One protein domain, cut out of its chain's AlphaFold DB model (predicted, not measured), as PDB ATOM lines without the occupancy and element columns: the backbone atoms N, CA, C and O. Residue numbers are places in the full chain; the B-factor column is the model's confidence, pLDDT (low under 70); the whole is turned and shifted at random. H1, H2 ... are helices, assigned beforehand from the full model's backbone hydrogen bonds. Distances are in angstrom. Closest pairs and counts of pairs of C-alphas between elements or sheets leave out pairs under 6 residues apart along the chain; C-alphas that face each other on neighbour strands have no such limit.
ATOM      1  N   GLN A   2       1.176  18.447  22.467       91.19
ATOM      2  CA  GLN A   2       2.317  19.377  22.688       91.19
ATOM      3  C   GLN A   2       3.013  19.911  21.424       91.19
ATOM      4  O   GLN A   2       3.487  21.045  21.385       91.19
ATOM      5  N   ARG A   3       3.107  19.093  20.368       94.75
ATOM      6  CA  ARG A   3       3.665  19.529  19.079       94.75
ATOM      7  C   ARG A   3       2.820  20.630  18.431       94.75
ATOM      8  O   ARG A   3       3.395  21.531  17.829       94.75
ATOM      9  N   MET A   4       1.494  20.545  18.547       97.56
ATOM     10  CA  MET A   4       0.590  21.539  17.978       97.56
ATOM     11  C   MET A   4       0.528  22.816  18.804       97.56
ATOM     12  O   MET A   4       0.498  23.880  18.207       97.56
ATOM     13  N   GLU A   5       0.618  22.730  20.129       97.12
ATOM     14  CA  GLU A   5       0.751  23.912  20.997       97.12
ATOM     15  C   GLU A   5       1.997  24.723  20.614       97.12
ATOM     16  O   GLU A   5       1.883  25.868  20.194       97.12
ATOM     17  N   LYS A   6       3.170  24.073  20.571       98.06
ATOM     18  CA  LYS A   6       4.431  24.714  20.149       98.06
ATOM     19  C   LYS A   6       4.391  25.273  18.728       98.06
ATOM     20  O   LYS A   6       5.120  26.210  18.409       98.06
ATOM     21  N   TYR A   7       3.629  24.637  17.840       98.25
ATOM     22  CA  TYR A   7       3.411  25.154  16.494       98.25
ATOM     23  C   TYR A   7       2.589  26.445  16.539       98.25
ATOM     24  O   TYR A   7       2.979  27.408  15.885       98.25
ATOM     25  N   CYS A   8       1.506  26.473  17.320       98.25
ATOM     26  CA  CYS A   8       0.652  27.647  17.459       98.25
ATOM     27  C   CYS A   8       1.425  28.814  18.074       98.25
ATOM     28  O   CYS A   8       1.430  29.875  17.464       98.25
ATOM     29  N   ASP A   9       2.179  28.587  19.157       98.19
ATOM     30  CA  ASP A   9       3.023  29.607  19.803       98.19
ATOM     31  C   ASP A   9       3.934  30.313  18.793       98.19
ATOM     32  O   ASP A   9       3.923  31.534  18.640       98.19
ATOM     33  N   LYS A  10       4.679  29.519  18.017       98.44
ATOM     34  CA  LYS A  10       5.592  30.045  16.998       98.44
ATOM     35  C   LYS A  10       4.862  30.732  15.853       98.44
ATOM     36  O   LYS A  10       5.403  31.663  15.257       98.44
ATOM     37  N   TYR A  11       3.683  30.239  15.479       98.56
ATOM     38  CA  TYR A  11       2.932  30.820  14.374       98.56
ATOM     39  C   TYR A  11       2.277  32.143  14.788       98.56
ATOM     40  O   TYR A  11       2.358  33.085  14.009       98.56
ATOM     41  N   TRP A  12       1.772  32.267  16.023       98.69
ATOM     42  CA  TRP A  12       1.321  33.534  16.614       98.69
ATOM     43  C   TRP A  12       2.422  34.593  16.573       98.69
ATOM     44  O   TRP A  12       2.211  35.679  16.035       98.69
ATOM     45  N   GLU A  13       3.634  34.256  17.024       98.38
ATOM     46  CA  GLU A  13       4.792  35.158  16.944       98.38
ATOM     47  C   GLU A  13       5.127  35.554  15.495       98.38
ATOM     48  O   GLU A  13       5.327  36.737  15.199       98.38
ATOM     49  N   LYS A  14       5.158  34.570  14.582       98.44
ATOM     50  CA  LYS A  14       5.468  34.768  13.156       98.44
ATOM     51  C   LYS A  14       4.458  35.687  12.472       98.44
ATOM     52  O   LYS A  14       4.851  36.504  11.639       98.44
ATOM     53  N   THR A  15       3.169  35.517  12.758       98.50
ATOM     54  CA  THR A  15       2.094  36.249  12.083       98.50
ATOM     55  C   THR A  15       1.601  37.457  12.865       98.50
ATOM     56  O   THR A  15       0.778  38.184  12.336       98.50
ATOM     57  N   GLY A  16       2.083  37.703  14.085       98.50
ATOM     58  CA  GLY A  16       1.579  38.796  14.924       98.50
ATOM     59  C   GLY A  16       0.105  38.636  15.311       98.50
ATOM     60  O   GLY A  16      -0.582  39.626  15.539       98.50
ATOM     61  N   THR A  17      -0.381  37.397  15.352       98.69
ATOM     62  CA  THR A  17      -1.736  37.054  15.802       98.69
ATOM     63  C   THR A  17      -1.690  36.515  17.228       98.69
ATOM     64  O   THR A  17      -0.616  36.287  17.785       98.69
ATOM     65  N   SER A  18      -2.855  36.294  17.821       98.50
ATOM     66  CA  SER A  18      -3.014  35.751  19.168       98.50
ATOM     67  C   SER A  18      -3.943  34.532  19.181       98.50
ATOM     68  O   SER A  18      -4.713  34.334  18.233       98.50
ATOM     69  N   PRO A  19      -3.901  33.716  20.255       98.44
ATOM     70  CA  PRO A  19      -4.993  32.798  20.557       98.44
ATOM     71  C   PRO A  19      -6.297  33.572  20.783       98.44
ATOM     72  O   PRO A  19      -6.287  34.756  21.128       98.44
ATOM     73  N   HIS A  20      -7.426  32.882  20.652       98.62
ATOM     74  CA  HIS A  20      -8.721  33.463  20.982       98.62
ATOM     75  C   HIS A  20      -8.846  33.717  22.504       98.62
ATOM     76  O   HIS A  20      -8.445  32.844  23.283       98.62
ATOM     77  N   PRO A  21      -9.446  34.842  22.956       98.31
ATOM     78  CA  PRO A  21      -9.615  35.160  24.382       98.31
ATOM     79  C   PRO A  21     -10.383  34.097  25.178       98.31
ATOM     80  O   PRO A  21     -10.099  33.860  26.350       98.31
ATOM     81  N   ASN A  22     -11.345  33.423  24.538       98.12
ATOM     82  CA  ASN A  22     -11.923  32.192  25.077       98.12
ATOM     83  C   ASN A  22     -10.994  31.001  24.786       98.12
ATOM     84  O   ASN A  22     -10.928  30.526  23.648       98.12
ATOM     85  N   ALA A  23     -10.330  30.499  25.829       97.50
ATOM     86  CA  ALA A  23      -9.387  29.387  25.749       97.50
ATOM     87  C   ALA A  23     -10.005  28.079  25.218       97.50
ATOM     88  O   ALA A  23      -9.294  27.304  24.583       97.50
ATOM     89  N   GLU A  24     -11.308  27.842  25.414       98.00
ATOM     90  CA  GLU A  24     -11.982  26.627  24.928       98.00
ATOM     91  C   GLU A  24     -11.998  26.540  23.396       98.00
ATOM     92  O   GLU A  24     -11.908  25.445  22.837       98.00
ATOM     93  N   VAL A  25     -12.062  27.690  22.713       97.94
ATOM     94  CA  VAL A  25     -11.988  27.773  21.246       97.94
ATOM     95  C   VAL A  25     -10.610  27.305  20.784       97.94
ATOM     96  O   VAL A  25     -10.498  26.370  19.990       97.94
ATOM     97  N   THR A  26      -9.555  27.902  21.344       98.00
ATOM     98  CA  THR A  26      -8.164  27.549  21.032       98.00
ATOM     99  C   THR A  26      -7.889  26.074  21.328       98.00
ATOM    100  O   THR A  26      -7.381  25.358  20.465       98.00
ATOM    101  N   ASP A  27      -8.269  25.592  22.513       98.12
ATOM    102  CA  ASP A  27      -8.050  24.210  22.943       98.12
ATOM    103  C   ASP A  27      -8.757  23.205  22.022       98.12
ATOM    104  O   ASP A  27      -8.149  22.231  21.571       98.12
ATOM    105  N   SER A  28     -10.013  23.476  21.655       98.19
ATOM    106  CA  SER A  28     -10.789  22.617  20.752       98.19
ATOM    107  C   SER A  28     -10.147  22.511  19.365       98.19
ATOM    108  O   SER A  28     -10.017  21.410  18.819       98.19
ATOM    109  N   VAL A  29      -9.676  23.630  18.803       98.50
ATOM    110  CA  VAL A  29      -9.007  23.637  17.491       98.50
ATOM    111  C   VAL A  29      -7.647  22.940  17.563       98.50
ATOM    112  O   VAL A  29      -7.332  22.123  16.695       98.50
ATOM    113  N   VAL A  30      -6.843  23.203  18.598       98.56
ATOM    114  CA  VAL A  30      -5.529  22.562  18.787       98.56
ATOM    115  C   VAL A  30      -5.672  21.050  18.964       98.56
ATOM    116  O   VAL A  30      -4.903  20.290  18.364       98.56
ATOM    117  N   LYS A  31      -6.674  20.592  19.724       98.44
ATOM    118  CA  LYS A  31      -7.005  19.167  19.868       98.44
ATOM    119  C   LYS A  31      -7.400  18.540  18.535       98.44
ATOM    120  O   LYS A  31      -6.866  17.486  18.198       98.44
ATOM    121  N   GLY A  32      -8.253  19.197  17.747       98.38
ATOM    122  CA  GLY A  32      -8.641  18.716  16.418       98.38
ATOM    123  C   GLY A  32      -7.458  18.612  15.447       98.38
ATOM    124  O   GLY A  32      -7.289  17.595  14.776       98.38
ATOM    125  N   LEU A  33      -6.579  19.620  15.424       98.69
ATOM    126  CA  LEU A  33      -5.347  19.587  14.627       98.69
ATOM    127  C   LEU A  33      -4.420  18.450  15.065       98.69
ATOM    128  O   LEU A  33      -3.852  17.763  14.218       98.69
ATOM    129  N   ALA A  34      -4.262  18.242  16.375       98.56
ATOM    130  CA  ALA A  34      -3.450  17.155  16.907       98.56
ATOM    131  C   ALA A  34      -4.020  15.781  16.522       98.56
ATOM    132  O   ALA A  34      -3.262  14.943  16.045       98.56
ATOM    133  N   ALA A  35      -5.336  15.585  16.638       98.31
ATOM    134  CA  ALA A  35      -5.996  14.348  16.226       98.31
ATOM    135  C   ALA A  35      -5.784  14.060  14.730       98.31
ATOM    136  O   ALA A  35      -5.408  12.953  14.363       98.31
ATOM    137  N   HIS A  36      -5.912  15.068  13.860       98.31
ATOM    138  CA  HIS A  36      -5.619  14.895  12.432       98.31
ATOM    139  C   HIS A  36      -4.140  14.602  12.147       98.31
ATOM    140  O   HIS A  36      -3.839  13.851  11.222       98.31
ATOM    141  N   VAL A  37      -3.201  15.133  12.934       98.19
ATOM    142  CA  VAL A  37      -1.789  14.727  12.823       98.19
ATOM    143  C   VAL A  37      -1.615  13.256  13.189       98.19
ATOM    144  O   VAL A  37      -0.907  12.554  12.472       98.19
ATOM    145  N   ASP A  38      -2.253  12.793  14.260       97.62
ATOM    146  CA  ASP A  38      -2.131  11.408  14.719       97.62
ATOM    147  C   ASP A  38      -2.797  10.423  13.733       97.62
ATOM    148  O   ASP A  38      -2.239   9.366  13.442       97.62
ATOM    149  N   GLU A  39      -3.944  10.789  13.152       97.31
ATOM    150  CA  GLU A  39      -4.712   9.948  12.218       97.31
ATOM    151  C   GLU A  39      -4.216  10.008  10.763       97.31
ATOM    152  O   GLU A  39      -4.224   9.000  10.054       97.31
ATOM    153  N   LEU A  40      -3.826  11.196  10.288       97.44
ATOM    154  CA  LEU A  40      -3.553  11.482   8.870       97.44
ATOM    155  C   LEU A  40      -2.089  11.866   8.605       97.44
ATOM    156  O   LEU A  40      -1.693  12.064   7.456       97.44
ATOM    157  N   GLY A  41      -1.280  12.046   9.651       97.25
ATOM    158  CA  GLY A  41       0.104  12.516   9.555       97.25
ATOM    159  C   GLY A  41       0.252  14.016   9.270       97.25
ATOM    160  O   GLY A  41       1.379  14.516   9.197       97.25
ATOM    161  N   ARG A  42      -0.852  14.759   9.093       97.50
ATOM    162  CA  ARG A  42      -0.861  16.194   8.754       97.50
ATOM    163  C   ARG A  42      -1.985  16.945   9.484       97.50
ATOM    164  O   ARG A  42      -3.072  16.398   9.630       97.50
ATOM    165  N   PRO A  43      -1.769  18.214   9.883       98.00
ATOM    166  CA  PRO A  43      -2.753  19.002  10.628       98.00
ATOM    167  C   PRO A  43      -3.825  19.599   9.695       98.00
ATOM    168  O   PRO A  43      -3.844  20.804   9.452       98.00
ATOM    169  N   LEU A  44      -4.688  18.761   9.118       98.56
ATOM    170  CA  LEU A  44      -5.831  19.204   8.303       98.56
ATOM    171  C   LEU A  44      -6.785  20.085   9.141       98.56
ATOM    172  O   LEU A  44      -6.985  19.776  10.317       98.56
ATOM    173  N   CYS A  45      -7.377  21.157   8.585       98.44
ATOM    174  CA  CYS A  45      -8.259  22.052   9.356       98.44
ATOM    175  C   CYS A  45      -9.391  21.253  10.009       98.44
ATOM    176  O   CYS A  45     -10.138  20.609   9.275       98.44
ATOM    177  N   PRO A  46      -9.578  21.299  11.338       98.06
ATOM    178  CA  PRO A  46     -10.686  20.602  11.995       98.06
ATOM    179  C   PRO A  46     -12.033  21.314  11.804       98.06
ATOM    180  O   PRO A  46     -13.069  20.779  12.169       98.06
ATOM    181  N   CYS A  47     -11.998  22.524  11.247       96.31
ATOM    182  CA  CYS A  47     -13.113  23.445  11.100       96.31
ATOM    183  C   CYS A  47     -13.995  23.214   9.866       96.31
ATOM    184  O   CYS A  47     -15.025  23.866   9.733       96.31
ATOM    185  N   ASN A  48     -13.547  22.372   8.933       95.38
ATOM    186  CA  ASN A  48     -14.189  22.173   7.640       95.38
ATOM    187  C   ASN A  48     -14.702  20.731   7.528       95.38
ATOM    188  O   ASN A  48     -14.179  19.814   8.171       95.38
ATOM    189  N   PHE A  49     -15.729  20.532   6.708       95.50
ATOM    190  CA  PHE A  49     -16.244  19.214   6.381       95.50
ATOM    191  C   PHE A  49     -15.497  18.643   5.173       95.50
ATOM    192  O   PHE A  49     -15.426  19.270   4.119       95.50
ATOM    193  N   TYR A  50     -14.998  17.415   5.305       96.56
ATOM    194  CA  TYR A  50     -14.375  16.681   4.205       96.56
ATOM    195  C   TYR A  50     -15.096  15.346   4.031       96.56
ATOM    196  O   TYR A  50     -15.108  14.561   4.985       96.56
ATOM    197  N   PRO A  51     -15.646  15.050   2.840       97.00
ATOM    198  CA  PRO A  51     -16.214  13.734   2.554       97.00
ATOM    199  C   PRO A  51     -15.189  12.607   2.743       97.00
ATOM    200  O   PRO A  51     -15.509  11.566   3.309       97.00
ATOM    201  N   ASP A  52     -13.944  12.845   2.316       97.56
ATOM    202  CA  ASP A  52     -12.799  11.967   2.550       97.56
ATOM    203  C   ASP A  52     -11.552  12.810   2.859       97.56
ATOM    204  O   ASP A  52     -11.004  13.506   2.002       97.56
ATOM    205  N   LYS A  53     -11.091  12.738   4.112       97.88
ATOM    206  CA  LYS A  53      -9.933  13.505   4.593       97.88
ATOM    207  C   LYS A  53      -8.616  13.076   3.936       97.88
ATOM    208  O   LYS A  53      -7.714  13.902   3.811       97.88
ATOM    209  N   LYS A  54      -8.468  11.802   3.554       97.25
ATOM    210  CA  LYS A  54      -7.238  11.298   2.923       97.25
ATOM    211  C   LYS A  54      -7.161  11.766   1.480       97.25
ATOM    212  O   LYS A  54      -6.141  12.333   1.099       97.25
ATOM    213  N   ALA A  55      -8.255  11.621   0.733       97.56
ATOM    214  CA  ALA A  55      -8.337  12.117  -0.637       97.56
ATOM    215  C   ALA A  55      -8.085  13.634  -0.703       97.56
ATOM    216  O   ALA A  55      -7.365  14.107  -1.583       97.56
ATOM    217  N   GLU A  56      -8.599  14.400   0.267       97.75
ATOM    218  CA  GLU A  56      -8.344  15.842   0.330       97.75
ATOM    219  C   GLU A  56      -6.853  16.169   0.532       97.75
ATOM    220  O   GLU A  56      -6.303  17.033  -0.155       97.75
ATOM    221  N   LEU A  57      -6.170  15.441   1.423       97.56
ATOM    222  CA  LEU A  57      -4.733  15.610   1.670       97.56
ATOM    223  C   LEU A  57      -3.841  15.150   0.507       97.56
ATOM    224  O   LEU A  57      -2.713  15.636   0.383       97.56
ATOM    225  N   GLU A  58      -4.310  14.210  -0.312       97.19
ATOM    226  CA  GLU A  58      -3.632  13.771  -1.537       97.19
ATOM    227  C   GLU A  58      -3.784  14.799  -2.660       97.19
ATOM    228  O   GLU A  58      -2.822  15.081  -3.377       97.19
ATOM    229  N   ARG A  59      -4.974  15.400  -2.783       96.94
ATOM    230  CA  ARG A  59      -5.284  16.414  -3.796       96.94
ATOM    231  C   ARG A  59      -4.528  17.718  -3.560       96.94
ATOM    232  O   ARG A  59      -4.090  18.351  -4.520       96.94
ATOM    233  N   SER A  60      -4.433  18.168  -2.307       95.56
ATOM    234  CA  SER A  60      -3.996  19.531  -2.008       95.56
ATOM    235  C   SER A  60      -3.421  19.710  -0.598       95.56
ATOM    236  O   SER A  60      -3.593  18.898   0.308       95.56
ATOM    237  N   ARG A  61      -2.725  20.837  -0.395       95.62
ATOM    238  CA  ARG A  61      -2.311  21.348   0.927       95.62
ATOM    239  C   ARG A  61      -3.120  22.564   1.379       95.62
ATOM    240  O   ARG A  61      -2.788  23.148   2.407       95.62
ATOM    241  N   GLU A  62      -4.142  22.926   0.616       97.00
ATOM    242  CA  GLU A  62      -5.011  24.091   0.808       97.00
ATOM    243  C   GLU A  62      -5.533  24.201   2.244       97.00
ATOM    244  O   GLU A  62      -5.397  25.252   2.864       97.00
ATOM    245  N   TRP A  63      -5.995  23.091   2.824       98.19
ATOM    246  CA  TRP A  63      -6.567  23.056   4.175       98.19
ATOM    247  C   TRP A  63      -5.614  22.550   5.265       98.19
ATOM    248  O   TRP A  63      -6.023  22.364   6.411       98.19
ATOM    249  N   VAL A  64      -4.337  22.315   4.950       98.25
ATOM    250  CA  VAL A  64      -3.340  21.924   5.959       98.25
ATOM    251  C   VAL A  64      -2.922  23.162   6.737       98.25
ATOM    252  O   VAL A  64      -2.391  24.093   6.144       98.25
ATOM    253  N   CYS A  65      -3.115  23.158   8.056       98.31
ATOM    254  CA  CYS A  65      -2.804  24.289   8.922       98.31
ATOM    255  C   CYS A  65      -1.306  24.668   8.855       98.31
ATOM    256  O   CYS A  65      -0.440  23.807   9.016       98.31
ATOM    257  N   ALA A  66      -0.945  25.937   8.647       97.94
ATOM    258  CA  ALA A  66      -1.808  27.070   8.311       97.94
ATOM    259  C   ALA A  66      -2.333  26.961   6.867       97.94
ATOM    260  O   ALA A  66      -1.546  26.816   5.920       97.94
ATOM    261  N   CYS A  67      -3.664  27.010   6.726       98.31
ATOM    262  CA  CYS A  67      -4.352  26.860   5.446       98.31
ATOM    263  C   CYS A  67      -4.026  28.022   4.501       98.31
ATOM    264  O   CYS A  67      -3.438  29.033   4.894       98.31
ATOM    265  N   ASP A  68      -4.375  27.867   3.230       97.75
ATOM    266  CA  ASP A  68      -4.128  28.884   2.215       97.75
ATOM    267  C   ASP A  68      -4.798  30.216   2.564       97.75
ATOM    268  O   ASP A  68      -4.147  31.247   2.414       97.75
ATOM    269  N   GLU A  69      -5.989  30.218   3.166       97.50
ATOM    270  CA  GLU A  69      -6.635  31.465   3.592       97.50
ATOM    271  C   GLU A  69      -5.791  32.259   4.595       97.50
ATOM    272  O   GLU A  69      -5.569  33.461   4.433       97.50
ATOM    273  N   MET A  70      -5.223  31.570   5.586       98.44
ATOM    274  CA  MET A  70      -4.351  32.196   6.577       98.44
ATOM    275  C   MET A  70      -3.067  32.729   5.929       98.44
ATOM    276  O   MET A  70      -2.591  33.817   6.248       98.44
ATOM    277  N   LYS A  71      -2.493  31.988   4.981       98.44
ATOM    278  CA  LYS A  71      -1.228  32.374   4.339       98.44
ATOM    279  C   LYS A  71      -1.403  33.476   3.292       98.44
ATOM    280  O   LYS A  71      -0.450  34.212   3.043       98.44
ATOM    281  N   ILE A  72      -2.566  33.573   2.652       97.94
ATOM    282  CA  ILE A  72      -2.851  34.544   1.587       97.94
ATOM    283  C   ILE A  72      -3.469  35.813   2.183       97.94
ATOM    284  O   ILE A  72      -2.975  36.920   1.942       97.94
ATOM    285  N   TRP A  73      -4.500  35.655   3.012       98.19
ATOM    286  CA  TRP A  73      -5.336  36.745   3.524       98.19
ATOM    287  C   TRP A  73      -5.215  36.971   5.031       98.19
ATOM    288  O   TRP A  73      -5.861  37.872   5.547       98.19
ATOM    289  N   LYS A  74      -4.397  36.188   5.753       98.50
ATOM    290  CA  LYS A  74      -4.298  36.241   7.229       98.50
ATOM    291  C   LYS A  74      -5.620  35.964   7.952       98.50
ATOM    292  O   LYS A  74      -5.760  36.273   9.130       98.50
ATOM    293  N   TYR A  75      -6.561  35.346   7.250       98.62
ATOM    294  CA  TYR A  75      -7.866  34.987   7.771       98.62
ATOM    295  C   TYR A  75      -7.839  33.560   8.325       98.62
ATOM    296  O   TYR A  75      -7.337  32.637   7.683       98.62
ATOM    297  N   CYS A  76      -8.387  33.368   9.526       98.62
ATOM    298  CA  CYS A  76      -8.501  32.060  10.156       98.62
ATOM    299  C   CYS A  76      -9.946  31.800  10.581       98.62
ATOM    300  O   CYS A  76     -10.366  32.238  11.651       98.62
ATOM    301  N   HIS A  77     -10.676  31.018   9.782       98.25
ATOM    302  CA  HIS A  77     -12.043  30.591  10.104       98.25
ATOM    303  C   HIS A  77     -12.146  29.870  11.464       98.25
ATOM    304  O   HIS A  77     -13.118  30.046  12.188       98.25
ATOM    305  N   CYS A  78     -11.117  29.112  11.870       98.44
ATOM    306  CA  CYS A  78     -11.099  28.438  13.176       98.44
ATOM    307  C   CYS A  78     -11.060  29.376  14.382       98.44
ATOM    308  O   CYS A  78     -11.154  28.893  15.506       98.44
ATOM    309  N   LEU A  79     -10.763  30.660  14.168       98.44
ATOM    310  CA  LEU A  79     -10.421  31.613  15.222       98.44
ATOM    311  C   LEU A  79      -9.180  31.208  16.046       98.44
ATOM    312  O   LEU A  79      -9.033  31.602  17.197       98.44
ATOM    313  N   LEU A  80      -8.256  30.437  15.462       98.69
ATOM    314  CA  LEU A  80      -6.992  30.067  16.117       98.69
ATOM    315  C   LEU A  80      -5.930  31.168  16.001       98.69
ATOM    316  O   LEU A  80      -5.089  31.312  16.885       98.69
ATOM    317  N   PHE A  81      -5.955  31.920  14.901       98.75
ATOM    318  CA  PHE A  81      -5.045  33.027  14.617       98.75
ATOM    319  C   PHE A  81      -5.880  34.290  14.424       98.75
ATOM    320  O   PHE A  81      -6.388  34.540  13.333       98.75
ATOM    321  N   VAL A  82      -6.066  35.046  15.502       98.81
ATOM    322  CA  VAL A  82      -6.977  36.200  15.556       98.81
ATOM    323  C   VAL A  82      -6.254  37.457  16.036       98.81
ATOM    324  O   VAL A  82      -5.072  37.416  16.380       98.81
ATOM    325  N   THR A  83      -6.961  38.580  16.019       98.62
ATOM    326  CA  THR A  83      -6.581  39.804  16.740       98.62
ATOM    327  C   THR A  83      -6.620  39.581  18.264       98.62
ATOM    328  O   THR A  83      -7.281  38.637  18.716       98.62
ATOM    329  N   PRO A  84      -5.972  40.438  19.079       97.94
ATOM    330  CA  PRO A  84      -6.049  40.361  20.545       97.94
ATOM    331  C   PRO A  84      -7.481  40.382  21.100       97.94
ATOM    332  O   PRO A  84      -7.748  39.808  22.155       97.94
ATOM    333  N   GLU A  85      -8.415  40.991  20.369       97.75
ATOM    334  CA  GLU A  85      -9.836  41.081  20.713       97.75
ATOM    335  C   GLU A  85     -10.624  39.805  20.366       97.75
ATOM    336  O   GLU A  85     -11.793  39.679  20.727       97.75
ATOM    337  N   GLY A  86     -10.000  38.839  19.684       98.00
ATOM    338  CA  GLY A  86     -10.621  37.575  19.289       98.00
ATOM    339  C   GLY A  86     -11.309  37.591  17.925       98.00
ATOM    340  O   GLY A  86     -11.932  36.599  17.551       98.00
ATOM    341  N   LEU A  87     -11.194  38.679  17.159       98.56
ATOM    342  CA  LEU A  87     -11.785  38.784  15.825       98.56
ATOM    343  C   LEU A  87     -10.832  38.244  14.749       98.56
ATOM    344  O   LEU A  87      -9.624  38.507  14.823       98.56
ATOM    345  N   PRO A  88     -11.336  37.525  13.729       98.50
ATOM    346  CA  PRO A  88     -10.516  37.147  12.590       98.50
ATOM    347  C   PRO A  88     -10.144  38.390  11.781       98.50
ATOM    348  O   PRO A  88     -10.957  39.294  11.605       98.50
ATOM    349  N   ILE A  89      -8.922  38.420  11.255       98.75
ATOM    350  CA  ILE A  89      -8.477  39.495  10.366       98.75
ATOM    351  C   ILE A  89      -9.152  39.288   9.013       98.75
ATOM    352  O   ILE A  89      -8.974  38.246   8.379       98.75
ATOM    353  N   THR A  90      -9.926  40.274   8.569       98.62
ATOM    354  CA  THR A  90     -10.641  40.219   7.288       98.62
ATOM    355  C   THR A  90     -10.135  41.255   6.295       98.62
ATOM    356  O   THR A  90     -10.639  41.277   5.177       98.62
ATOM    357  N   GLU A  91      -9.181  42.119   6.674       98.19
ATOM    358  CA  GLU A  91      -8.657  43.238   5.871       98.19
ATOM    359  C   GLU A  91      -8.359  42.874   4.418       98.19
ATOM    360  O   GLU A  91      -8.694  43.628   3.512       98.19
ATOM    361  N   TYR A  92      -7.757  41.706   4.210       97.69
ATOM    362  CA  TYR A  92      -7.252  41.299   2.906       97.69
ATOM    363  C   TYR A  92      -8.207  40.392   2.132       97.69
ATOM    364  O   TYR A  92      -7.880  40.003   1.014       97.69
ATOM    365  N   LEU A  93      -9.342  40.010   2.723       97.69
ATOM    366  CA  LEU A  93     -10.338  39.206   2.028       97.69
ATOM    367  C   LEU A  93     -11.017  40.030   0.922       97.69
ATOM    368  O   LEU A  93     -11.240  41.228   1.119       97.69
ATOM    369  N   PRO A  94     -11.411  39.396  -0.198       96.00
ATOM    370  CA  PRO A  94     -12.333  40.001  -1.155       96.00
ATOM    371  C   PRO A  94     -13.602  40.522  -0.469       96.00
ATOM    372  O   PRO A  94     -14.057  39.953   0.527       96.00
ATOM    373  N   GLU A  95     -14.192  41.593  -1.003       94.56
ATOM    374  CA  GLU A  95     -15.390  42.203  -0.409       94.56
ATOM    375  C   GLU A  95     -16.564  41.222  -0.324       94.56
ATOM    376  O   GLU A  95     -17.308  41.243   0.653       94.56
ATOM    377  N   ASP A  96     -16.705  40.331  -1.303       95.38
ATOM    378  CA  ASP A  96     -17.754  39.316  -1.396       95.38
ATOM    379  C   ASP A  96     -17.455  38.030  -0.605       95.38
ATOM    380  O   ASP A  96     -18.296  37.132  -0.545       95.38
ATOM    381  N   HIS A  97     -16.295  37.936   0.051       96.31
ATOM    382  CA  HIS A  97     -15.936  36.776   0.859       96.31
ATOM    383  C   HIS A  97     -16.837  36.647   2.098       96.31
ATOM    384  O   HIS A  97     -17.065  37.619   2.820       96.31
ATOM    385  N   GLU A  98     -17.276  35.431   2.432       95.81
ATOM    386  CA  GLU A  98     -18.212  35.183   3.542       95.81
ATOM    387  C   GLU A  98     -17.728  35.740   4.892       95.81
ATOM    388  O   GLU A  98     -18.476  36.414   5.598       95.81
ATOM    389  N   GLY A  99     -16.447  35.548   5.222       96.38
ATOM    390  CA  GLY A  99     -15.847  36.096   6.440       96.38
ATOM    391  C   GLY A  99     -15.903  37.626   6.493       96.38
ATOM    392  O   GLY A  99     -16.140  38.197   7.554       96.38
ATOM    393  N   ARG A 100     -15.758  38.296   5.343       97.12
ATOM    394  CA  ARG A 100     -15.842  39.755   5.234       97.12
ATOM    395  C   ARG A 100     -17.279  40.248   5.388       97.12
ATOM    396  O   ARG A 100     -17.508  41.237   6.075       97.12
ATOM    397  N   GLN A 101     -18.238  39.531   4.808       97.88
ATOM    398  CA  GLN A 101     -19.666  39.818   4.956       97.88
ATOM    399  C   GLN A 101     -20.146  39.623   6.403       97.88
ATOM    400  O   GLN A 101     -20.969  40.395   6.889       97.88
ATOM    401  N   MET A 102     -19.613  38.620   7.107       97.38
ATOM    402  CA  MET A 102     -20.025  38.290   8.474       97.38
ATOM    403  C   MET A 102     -19.396  39.195   9.538       97.38
ATOM    404  O   MET A 102     -20.097  39.653  10.438       97.38
ATOM    405  N   TYR A 103     -18.086  39.443   9.460       97.44
ATOM    406  CA  TYR A 103     -17.355  40.206  10.479       97.44
ATOM    407  C   TYR A 103     -17.144  41.682  10.113       97.44
ATOM    408  O   TYR A 103     -16.683  42.457  10.948       97.44
ATOM    409  N   GLY A 104     -17.472  42.089   8.885       97.94
ATOM    410  CA  GLY A 104     -17.123  43.410   8.369       97.94
ATOM    411  C   GLY A 104     -15.614  43.564   8.160       97.94
ATOM    412  O   GLY A 104     -14.884  42.578   8.034       97.94
ATOM    413  N   LEU A 105     -15.141  44.814   8.112       98.06
ATOM    414  CA  LEU A 105     -13.716  45.139   8.035       98.06
ATOM    415  C   LEU A 105     -13.062  45.064   9.413       98.06
ATOM    416  O   LEU A 105     -13.262  45.939  10.248       98.06
ATOM    417  N   VAL A 106     -12.242  44.035   9.605       98.56
ATOM    418  CA  VAL A 106     -11.333  43.888  10.738       98.56
ATOM    419  C   VAL A 106      -9.912  44.070  10.215       98.56
ATOM    420  O   VAL A 106      -9.418  43.230   9.453       98.56
ATOM    421  N   GLU A 107      -9.298  45.188  10.592       98.44
ATOM    422  CA  GLU A 107      -7.926  45.549  10.225       98.44
ATOM    423  C   GLU A 107      -6.902  44.601  10.867       98.44
ATOM    424  O   GLU A 107      -7.105  44.060  11.957       98.44
ATOM    425  N   ASP A 108      -5.792  44.388  10.173       98.38
ATOM    426  CA  ASP A 108      -4.641  43.655  10.662       98.38
ATOM    427  C   ASP A 108      -3.799  44.561  11.575       98.38
ATOM    428  O   ASP A 108      -3.178  45.510  11.095       98.38
ATOM    429  N   PRO A 109      -3.684  44.268  12.883       98.06
ATOM    430  CA  PRO A 109      -2.862  45.074  13.782       98.06
ATOM    431  C   PRO A 109      -1.353  44.921  13.518       98.06
ATOM    432  O   PRO A 109      -0.549  45.657  14.087       98.06
ATOM    433  N   THR A 110      -0.941  43.940  12.702       98.12
ATOM    434  CA  THR A 110       0.466  43.623  12.407       98.12
ATOM    435  C   THR A 110       0.696  43.367  10.905       98.12
ATOM    436  O   THR A 110       1.107  42.267  10.513       98.12
ATOM    437  N   PRO A 111       0.452  44.363  10.032       97.44
ATOM    438  CA  PRO A 111       0.458  44.184   8.574       97.44
ATOM    439  C   PRO A 111       1.832  43.796   7.999       97.44
ATOM    440  O   PRO A 111       1.934  43.245   6.901       97.44
ATOM    441  N   ASP A 112       2.907  44.043   8.746       97.00
ATOM    442  CA  ASP A 112       4.280  43.668   8.412       97.00
ATOM    443  C   ASP A 112       4.604  42.187   8.698       97.00
ATOM    444  O   ASP A 112       5.651  41.694   8.266       97.00
ATOM    445  N   LYS A 113       3.713  41.452   9.382       97.94
ATOM    446  CA  LYS A 113       3.930  40.066   9.823       97.94
ATOM    447  C   LYS A 113       3.020  39.052   9.134       97.94
ATOM    448  O   LYS A 113       1.816  39.247   8.969       97.94
ATOM    449  N   GLY A 114       3.588  37.883   8.836       95.88
ATOM    450  CA  GLY A 114       2.863  36.750   8.262       95.88
ATOM    451  C   GLY A 114       2.565  36.894   6.769       95.88
ATOM    452  O   GLY A 114       3.377  37.426   6.014       95.88
ATOM    453  N   ARG A 115       1.419  36.346   6.343       95.81
ATOM    454  CA  ARG A 115       0.953  36.312   4.946       95.81
ATOM    455  C   ARG A 115       2.017  35.850   3.945       95.81
ATOM    456  O   ARG A 115       2.256  36.483   2.912       95.81
ATOM    457  N   GLU A 116       2.665  34.722   4.232       96.81
ATOM    458  CA  GLU A 116       3.752  34.173   3.411       96.81
ATOM    459  C   GLU A 116       3.350  33.876   1.957       96.81
ATOM    460  O   GLU A 116       4.214  33.743   1.092       96.81
ATOM    461  N   ALA A 117       2.049  33.790   1.672       97.06
ATOM    462  CA  ALA A 117       1.498  33.534   0.351       97.06
ATOM    463  C   ALA A 117       0.682  34.714  -0.208       97.06
ATOM    464  O   ALA A 117      -0.093  34.513  -1.138       97.06
ATOM    465  N   ARG A 118       0.866  35.948   0.293       95.88
ATOM    466  CA  ARG A 118       0.110  37.138  -0.167       95.88
ATOM    467  C   ARG A 118       0.125  37.369  -1.680       95.88
ATOM    468  O   ARG A 118      -0.833  37.900  -2.214       95.88
ATOM    469  N   HIS A 119       1.188  36.948  -2.366       95.50
ATOM    470  CA  HIS A 119       1.335  37.063  -3.822       95.50
ATOM    471  C   HIS A 119       0.337  36.201  -4.616       95.50
ATOM    472  O   HIS A 119       0.278  36.316  -5.832       95.50
ATOM    473  N   ARG A 120      -0.398  35.300  -3.949       95.00
ATOM    474  CA  ARG A 120      -1.475  34.497  -4.543       95.00
ATOM    475  C   ARG A 120      -2.854  35.139  -4.391       95.00
ATOM    476  O   ARG A 120      -3.818  34.563  -4.887       95.00
ATOM    477  N   ALA A 121      -2.969  36.255  -3.668       90.25
ATOM    478  CA  ALA A 121      -4.226  36.987  -3.620       90.25
ATOM    479  C   ALA A 121      -4.552  37.490  -5.039       90.25
ATOM    480  O   ALA A 121      -3.624  37.915  -5.733       90.25
TER     481      ALA A 121
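Overview. This is residues 2 to 121 of the 123 residues of the protein "Ferredoxin-thioredoxin reductase subunit B" of Gemmatimonadetes bacterium (UniProt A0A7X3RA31). Two longer helices, H1 and H2, meet steeply along one side of a body made largely of loops, with short H4 near its middle and short H3 and H5 towards its two ends. The printed part has 120 residues with five named helices, H1 to H5 in chain order, and no named strand; the class is all helix, though under half, 51 residues, are in them. It is compact, radius of gyration of the C-alphas 13.8 A, spanning 36 by 28 by 24 A.

Arrangement. H1, residues 2 to 15, touches H2, residues 23 to 40, with residues 3 to 5 alone, at a steep tilt of 64 degrees, opposite ways; their closest C-alphas, Met 4 and Ala 34, are 6.1 A apart. H3, residues 53 to 59, is close to H2 but not clearly touching; their closest C-alphas, Leu 40 and Lys 54, are 7.0 A apart. H4, residues 68 to 73, and H5, residues 98 to 103, are apart from each other and from H1, H2 and H3. In each helix every O i to N i+4 pair is within hydrogen-bond range.

Along the chain. H1, 19.9 A long, begins at C-alpha 2 (2.317, 19.377, 22.688). H2 is 25.3 A long. H5 ends at C-alpha 103 (-17.355, 40.206, 10.479).

Size, cuts and confidence. The printed part has no cut. The links H2 to H3 and H4 to H5 are long. No printed residue is under 70 in pLDDT.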